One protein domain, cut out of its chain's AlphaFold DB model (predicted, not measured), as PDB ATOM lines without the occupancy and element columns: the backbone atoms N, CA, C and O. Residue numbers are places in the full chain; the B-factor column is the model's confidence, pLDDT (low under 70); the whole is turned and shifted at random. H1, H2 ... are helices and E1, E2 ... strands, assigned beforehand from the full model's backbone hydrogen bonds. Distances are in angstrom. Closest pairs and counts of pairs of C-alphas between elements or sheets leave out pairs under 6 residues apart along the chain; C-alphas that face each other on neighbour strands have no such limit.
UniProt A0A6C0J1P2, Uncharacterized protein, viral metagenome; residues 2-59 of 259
ATOM      1  N   PRO A   2     144.688 161.700 126.924       93.94
ATOM      2  CA  PRO A   2     144.569 160.997 128.196       93.94
ATOM      3  C   PRO A   2     145.929 160.882 128.901       93.94
ATOM      4  O   PRO A   2     146.969 160.718 128.248       93.94
ATOM      5  N   LYS A   3     145.920 161.004 130.231       96.38
ATOM      6  CA  LYS A   3     147.103 160.787 131.075       96.38
ATOM      7  C   LYS A   3     147.272 159.297 131.343       96.38
ATOM      8  O   LYS A   3     146.278 158.598 131.506       96.38
ATOM      9  N   CYS A   4     148.514 158.820 131.378       96.19
ATOM     10  CA  CYS A   4     148.793 157.438 131.758       96.19
ATOM     11  C   CYS A   4     148.287 157.173 133.187       96.19
ATOM     12  O   CYS A   4     148.441 158.025 134.059       96.19
ATOM     13  N   ILE A   5     147.736 155.981 133.421       96.31
ATOM     14  CA  ILE A   5     147.166 155.564 134.713       96.31
ATOM     15  C   ILE A   5     148.254 155.526 135.790       96.31
ATOM     16  O   ILE A   5     148.061 156.018 136.895       96.31
ATOM     17  N   ASP A   6     149.422 154.992 135.433       95.94
ATOM     18  CA  ASP A   6     150.516 154.781 136.384       95.94
ATOM     19  C   ASP A   6     151.474 155.981 136.491       95.94
ATOM     20  O   ASP A   6     152.344 155.996 137.356       95.94
ATOM     21  N   ASP A   7     151.399 156.941 135.565       95.06
ATOM     22  CA  ASP A   7     152.358 158.049 135.459       95.06
ATOM     23  C   ASP A   7     151.650 159.330 134.986       95.06
ATOM     24  O   ASP A   7     151.555 159.576 133.777       95.06
ATOM     25  N   PRO A   8     151.174 160.179 135.919       95.00
ATOM     26  CA  PRO A   8     150.436 161.398 135.592       95.00
ATOM     27  C   PRO A   8     151.236 162.415 134.768       95.00
ATOM     28  O   PRO A   8     150.641 163.308 134.158       95.00
ATOM     29  N   SER A   9     152.571 162.297 134.742       96.06
ATOM     30  CA  SER A   9     153.463 163.173 133.973       96.06
ATOM     31  C   SER A   9     153.495 162.829 132.481       96.06
ATOM     32  O   SER A   9     153.960 163.621 131.656       96.06
ATOM     33  N   ARG A  10     153.002 161.643 132.102       95.00
ATOM     34  CA  ARG A  10     153.019 161.142 130.727       95.00
ATOM     35  C   ARG A  10     151.612 161.077 130.152       95.00
ATOM     36  O   ARG A  10     150.640 160.742 130.821       95.00
ATOM     37  N   SER A  11     151.526 161.353 128.858       95.69
ATOM     38  CA  SER A  11     150.302 161.221 128.078       95.69
ATOM     39  C   SER A  11     150.467 160.197 126.955       95.69
ATOM     40  O   SER A  11     151.579 159.868 126.512       95.69
ATOM     41  N   TYR A  12     149.340 159.667 126.494       94.31
ATOM     42  CA  TYR A  12     149.264 158.730 125.377       94.31
ATOM     43  C   TYR A  12     148.120 159.118 124.438       94.31
ATOM     44  O   TYR A  12     147.313 159.995 124.752       94.31
ATOM     45  N   LYS A  13     148.095 158.543 123.234       93.06
ATOM     46  CA  LYS A  13     147.080 158.878 122.223       93.06
ATOM     47  C   LYS A  13     145.789 158.078 122.402       93.06
ATOM     48  O   LYS A  13     144.747 158.553 121.976       93.06
ATOM     49  N   GLY A  14     145.860 156.886 122.987       92.38
ATOM     50  CA  GLY A  14     144.743 155.945 123.156       92.38
ATOM     51  C   GLY A  14     144.665 154.909 122.040       92.38
ATOM     52  O   GLY A  14     144.297 153.763 122.272       92.38
ATOM     53  N   ASN A  15     145.121 155.279 120.844       92.50
ATOM     54  CA  ASN A  15     145.079 154.419 119.661       92.50
ATOM     55  C   ASN A  15     146.337 153.545 119.510       92.50
ATOM     56  O   ASN A  15     146.541 152.923 118.467       92.50
ATOM     57  N   GLU A  16     147.237 153.526 120.498       93.31
ATOM     58  CA  GLU A  16     148.411 152.661 120.448       93.31
ATOM     59  C   GLU A  16     148.017 151.177 120.602       93.31
ATOM     60  O   GLU A  16     147.271 150.836 121.514       93.31
ATOM     61  N   PRO A  17     148.563 150.258 119.779       92.75
ATOM     62  CA  PRO A  17     148.212 148.833 119.844       92.75
ATOM     63  C   PRO A  17     148.717 148.144 121.121       92.75
ATOM     64  O   PRO A  17     148.129 147.176 121.591       92.75
ATOM     65  N   SER A  18     149.815 148.643 121.692       92.44
ATOM     66  CA  SER A  18     150.407 148.139 122.937       92.44
ATOM     67  C   SER A  18     149.547 148.467 124.172       92.44
ATOM     68  O   SER A  18     148.675 149.329 124.074       92.44
ATOM     69  N   PRO A  19     149.860 147.935 125.372       95.00
ATOM     70  CA  PRO A  19     149.191 148.295 126.627       95.00
ATOM     71  C   PRO A  19     149.215 149.799 126.941       95.00
ATOM     72  O   PRO A  19     148.439 150.271 127.765       95.00
ATOM     73  N   LYS A  20     150.065 150.572 126.254       93.50
ATOM     74  CA  LYS A  20     150.021 152.035 126.282       93.50
ATOM     75  C   LYS A  20     148.667 152.605 125.841       93.50
ATOM     76  O   LYS A  20     148.252 153.594 126.422       93.50
ATOM     77  N   GLY A  21     147.965 151.984 124.889       93.38
ATOM     78  CA  GLY A  21     146.612 152.395 124.483       93.38
ATOM     79  C   GLY A  21     145.557 152.197 125.579       93.38
ATOM     80  O   GLY A  21     144.507 152.826 125.540       93.38
ATOM     81  N   LEU A  22     145.868 151.387 126.595       94.50
ATOM     82  CA  LEU A  22     145.074 151.200 127.815       94.50
ATOM     83  C   LEU A  22     145.538 152.111 128.967       94.50
ATOM     84  O   LEU A  22     145.083 151.955 130.091       94.50
ATOM     85  N   GLY A  23     146.483 153.022 128.714       96.50
ATOM     86  CA  GLY A  23     147.017 153.949 129.711       96.50
ATOM     87  C   GLY A  23     148.195 153.439 130.539       96.50
ATOM     88  O   GLY A  23     148.676 154.172 131.403       96.50
ATOM     89  N   TYR A  24     148.729 152.243 130.266       96.94
ATOM     90  CA  TYR A  24     149.890 151.717 130.995       96.94
ATOM     91  C   TYR A  24     151.220 152.230 130.420       96.94
ATOM     92  O   TYR A  24     151.600 151.932 129.276       96.94
ATOM     93  N   CYS A  25     151.979 152.964 131.236       96.94
ATOM     94  CA  CYS A  25     153.279 153.508 130.849       96.94
ATOM     95  C   CYS A  25     154.384 152.456 131.030       96.94
ATOM     96  O   CYS A  25     154.508 151.848 132.084       96.94
ATOM     97  N   SER A  26     155.260 152.261 130.037       97.06
ATOM     98  CA  SER A  26     156.381 151.315 130.183       97.06
ATOM     99  C   SER A  26     157.445 151.774 131.186       97.06
ATOM    100  O   SER A  26     158.312 150.986 131.549       97.06
ATOM    101  N   HIS A  27     157.429 153.044 131.594       96.25
ATOM    102  CA  HIS A  27     158.444 153.625 132.470       96.25
ATOM    103  C   HIS A  27     158.318 153.132 133.920       96.25
ATOM    104  O   HIS A  27     159.315 152.735 134.531       96.25
ATOM    105  N   THR A  28     157.088 153.090 134.428       96.69
ATOM    106  CA  THR A  28     156.751 152.706 135.806       96.69
ATOM    107  C   THR A  28     156.697 151.195 135.995       96.69
ATOM    108  O   THR A  28     157.034 150.686 137.057       96.69
ATOM    109  N   GLN A  29     156.362 150.454 134.940       97.62
ATOM    110  CA  GLN A  29     156.254 148.998 134.986       97.62
ATOM    111  C   GLN A  29     157.622 148.317 135.182       97.62
ATOM    112  O   GLN A  29     158.661 148.798 134.706       97.62
ATOM    113  N   ALA A  30     157.638 147.186 135.888       97.75
ATOM    114  CA  ALA A  30     158.850 146.396 136.085       97.75
ATOM    115  C   ALA A  30     159.306 145.752 134.764       97.75
ATOM    116  O   ALA A  30     158.514 145.466 133.864       97.75
ATOM    117  N   VAL A  31     160.616 145.534 134.622       98.00
ATOM    118  CA  VAL A  31     161.154 144.794 133.471       98.00
ATOM    119  C   VAL A  31     160.600 143.371 133.529       98.00
ATOM    120  O   VAL A  31     160.527 142.803 134.611       98.00
ATOM    121  N   SER A  32     160.232 142.802 132.379       97.06
ATOM    122  CA  SER A  32     159.558 141.501 132.209       97.06
ATOM    123  C   SER A  32     158.059 141.439 132.532       97.06
ATOM    124  O   SER A  32     157.434 140.417 132.246       97.06
ATOM    125  N   THR A  33     157.435 142.524 133.004       97.69
ATOM    126  CA  THR A  33     155.970 142.577 133.136       97.69
ATOM    127  C   THR A  33     155.309 142.429 131.768       97.69
ATOM    128  O   THR A  33     155.684 143.121 130.817       97.69
ATOM    129  N   SER A  34     154.312 141.547 131.660       97.00
ATOM    130  CA  SER A  34     153.544 141.344 130.430       97.00
ATOM    131  C   SER A  34     152.095 141.797 130.569       97.00
ATOM    132  O   SER A  34     151.448 141.479 131.562       97.00
ATOM    133  N   LYS A  35     151.573 142.489 129.554       97.38
ATOM    134  CA  LYS A  35     150.163 142.893 129.453       97.38
ATOM    135  C   LYS A  35     149.638 142.679 128.033       97.38
ATOM    136  O   LYS A  35     150.396 142.751 127.065       97.38
ATOM    137  N   THR A  36     148.342 142.422 127.914       97.25
ATOM    138  CA  THR A  36     147.651 142.333 126.620       97.25
ATOM    139  C   THR A  36     147.292 143.739 126.141       97.25
ATOM    140  O   THR A  36     146.834 144.560 126.933       97.25
ATOM    141  N   GLY A  37     147.578 144.044 124.876       96.56
ATOM    142  CA  GLY A  37     147.224 145.321 124.252       96.56
ATOM    143  C   GLY A  37     145.804 145.328 123.680       96.56
ATOM    144  O   GLY A  37     145.138 144.294 123.641       96.56
ATOM    145  N   ASN A  38     145.370 146.481 123.159       94.44
ATOM    146  CA  ASN A  38     144.094 146.614 122.433       94.44
ATOM    147  C   ASN A  38     144.047 145.740 121.171       94.44
ATOM    148  O   ASN A  38     142.980 145.396 120.676       94.44
ATOM    149  N   ASP A  39     145.217 145.367 120.653       94.88
ATOM    150  CA  ASP A  39     145.381 144.497 119.494       94.88
ATOM    151  C   ASP A  39     145.287 142.993 119.818       94.88
ATOM    152  O   ASP A  39     145.553 142.160 118.948       94.88
ATOM    153  N   GLY A  40     144.984 142.634 121.071       94.75
ATOM    154  CA  GLY A  40     144.929 141.250 121.548       94.75
ATOM    155  C   GLY A  40     146.294 140.560 121.639       94.75
ATOM    156  O   GLY A  40     146.371 139.390 122.009       94.75
ATOM    157  N   ASN A  41     147.393 141.252 121.323       96.75
ATOM    158  CA  ASN A  41     148.732 140.685 121.440       96.75
ATOM    159  C   ASN A  41     149.276 140.878 122.856       96.75
ATOM    160  O   ASN A  41     148.984 141.866 123.528       96.75
ATOM    161  N   THR A  42     150.128 139.955 123.301       96.69
ATOM    162  CA  THR A  42     150.875 140.114 124.553       96.69
ATOM    163  C   THR A  42     152.129 140.948 124.316       96.69
ATOM    164  O   THR A  42     152.930 140.668 123.421       96.69
ATOM    165  N   TRP A  43     152.328 141.954 125.155       97.81
ATOM    166  CA  TRP A  43     153.488 142.833 125.150       97.81
ATOM    167  C   TRP A  43     154.228 142.696 126.472       97.81
ATOM    168  O   TRP A  43     153.597 142.610 127.520       97.81
ATOM    169  N   THR A  44     155.555 142.704 126.427       97.94
ATOM    170  CA  THR A  44     156.423 142.617 127.605       97.94
ATOM    171  C   THR A  44     157.261 143.885 127.717       97.94
ATOM    172  O   THR A  44     157.694 144.434 126.702       97.94
ATOM    173  N   VAL A  45     157.492 144.369 128.935       98.31
ATOM    174  CA  VAL A  45     158.417 145.482 129.175       98.31
ATOM    175  C   VAL A  45     159.852 144.983 129.060       98.31
ATOM    176  O   VAL A  45     160.283 144.122 129.826       98.31
ATOM    177  N   GLU A  46     160.611 145.564 128.138       98.12
ATOM    178  CA  GLU A  46     162.043 145.313 127.990       98.12
ATOM    179  C   GLU A  46     162.840 146.607 128.139       98.12
ATOM    180  O   GLU A  46     162.412 147.690 127.721       98.12
ATOM    181  N   THR A  47     164.040 146.482 128.700       98.19
ATOM    182  CA  THR A  47     165.003 147.577 128.787       98.19
ATOM    183  C   THR A  47     165.853 147.612 127.523       98.19
ATOM    184  O   THR A  47     166.474 146.628 127.130       98.19
ATOM    185  N   THR A  48     165.885 148.765 126.863       97.56
ATOM    186  CA  THR A  48     166.755 149.011 125.706       97.56
ATOM    187  C   THR A  48     168.215 149.100 126.165       97.56
ATOM    188  O   THR A  48     168.476 149.439 127.313       97.56
ATOM    189  N   TYR A  49     169.193 148.912 125.271       96.50
ATOM    190  CA  TYR A  49     170.626 149.072 125.586       96.50
ATOM    191  C   TYR A  49     171.006 150.440 126.197       96.50
ATOM    192  O   TYR A  49     172.056 150.568 126.813       96.50
ATOM    193  N   LYS A  50     170.155 151.462 126.021       97.06
ATOM    194  CA  LYS A  50     170.279 152.800 126.622       97.06
ATOM    195  C   LYS A  50     169.662 152.921 128.027       97.06
ATOM    196  O   LYS A  50     169.553 154.026 128.538       97.06
ATOM    197  N   GLY A  51     169.158 151.835 128.611       97.12
ATOM    198  CA  GLY A  51     168.456 151.848 129.900       97.12
ATOM    199  C   GLY A  51     166.978 152.258 129.835       97.12
ATOM    200  O   GLY A  51     166.280 152.202 130.841       97.12
ATOM    201  N   THR A  52     166.447 152.638 128.668       97.75
ATOM    202  CA  THR A  52     165.038 153.049 128.533       97.75
ATOM    203  C   THR A  52     164.103 151.845 128.397       97.75
ATOM    204  O   THR A  52     164.285 151.017 127.498       97.75
ATOM    205  N   LYS A  53     163.066 151.775 129.241       98.00
ATOM    206  CA  LYS A  53     162.018 150.745 129.178       98.00
ATOM    207  C   LYS A  53     161.016 151.010 128.052       98.00
ATOM    208  O   LYS A  53     160.547 152.138 127.886       98.00
ATOM    209  N   ARG A  54     160.633 149.967 127.315       97.50
ATOM    210  CA  ARG A  54     159.609 150.024 126.257       97.50
ATOM    211  C   ARG A  54     158.785 148.740 126.199       97.50
ATOM    212  O   ARG A  54     159.278 147.671 126.546       97.50
ATOM    213  N   TRP A  55     157.556 148.841 125.699       97.81
ATOM    214  CA  TRP A  55     156.735 147.679 125.363       97.81
ATOM    215  C   TRP A  55     157.264 146.995 124.096       97.81
ATOM    216  O   TRP A  55     157.420 147.638 123.055       97.81
ATOM    217  N   VAL A  56     157.518 145.690 124.169       97.38
ATOM    218  CA  VAL A  56     157.951 144.850 123.046       97.38
ATOM    219  C   VAL A  56     156.936 143.732 122.849       97.38
ATOM    220  O   VAL A  56     156.566 143.038 123.793       97.38
ATOM    221  N   LYS A  57     156.453 143.569 121.614       97.44
ATOM    222  CA  LYS A  57     155.475 142.532 121.282       97.44
ATOM    223  C   LYS A  57     156.121 141.162 121.466       97.44
ATOM    224  O   LYS A  57     157.092 140.841 120.780       97.44
ATOM    225  N   LYS A  58     155.559 140.344 122.355       96.25
ATOM    226  CA  LYS A  58     155.984 138.961 122.532       96.25
ATOM    227  C   LYS A  58     155.457 138.186 121.334       96.25
ATOM    228  O   LYS A  58     154.263 137.916 121.229       96.25
ATOM    229  N   SER A  59     156.339 137.855 120.393       91.69
ATOM    230  CA  SER A  59     155.979 136.847 119.409       91.69
ATOM    231  C   SER A  59     155.756 135.561 120.190       91.69
ATOM    232  O   SER A  59     156.645 135.076 120.894       91.69
TER     233      SER A  59
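AT A GLANCE: This is residues 2 to 59 of the 259 residues of an uncharacterized protein of viral metagenome (UniProt A0A6C0J1P2). In this domain of little regular structure, a small three-stranded sheet makes one side, and a long loop, residues 2 to 18, with the short helix H1 makes the other. The printed part has 58 residues, 18 in named elements: H1, E1, E2, E3 along the chain, class mixed. The antiparallel sheet E1 - E2 - E3 is a meander, each strand the neighbour of the one before. The whole is compact, radius of gyration of the C-alphas 10.6 A, spanning 28 by 25 by 14 A.

HOW THE PARTS SIT: E2, residues 42 to 47, forms hairpins with E1, residues 34 to 36, at 144 degrees, N 35 to O 43 2.9 A, and with E3, residues 53 to 57, at 147 degrees, N 44 to O 56 2.8 A. H1, residues 19 to 22, only grazes the sheet; its closest C-alphas to E1 are Pro 19 and Thr 36, 6.2 A. H1 is too short for an O i to N i+4 pair; its one O i to N i+3 pair is within hydrogen-bond range.

IN THESE COORDINATES: H1, 5.2 A long, begins at C-alpha 19 (149.191, 148.295, 126.627). E1 measures 7.1 A, E2 16.5 A and E3 13.1 A, ending at C-alpha 57 (155.475, 142.532, 121.282).

THE WHOLE: The farthest C-alphas, Ser 9 and Ser 59, are 30.2 A apart. The H1 to E1 link is long. The printed part has no cut, and no printed residue is under 70 in pLDDT.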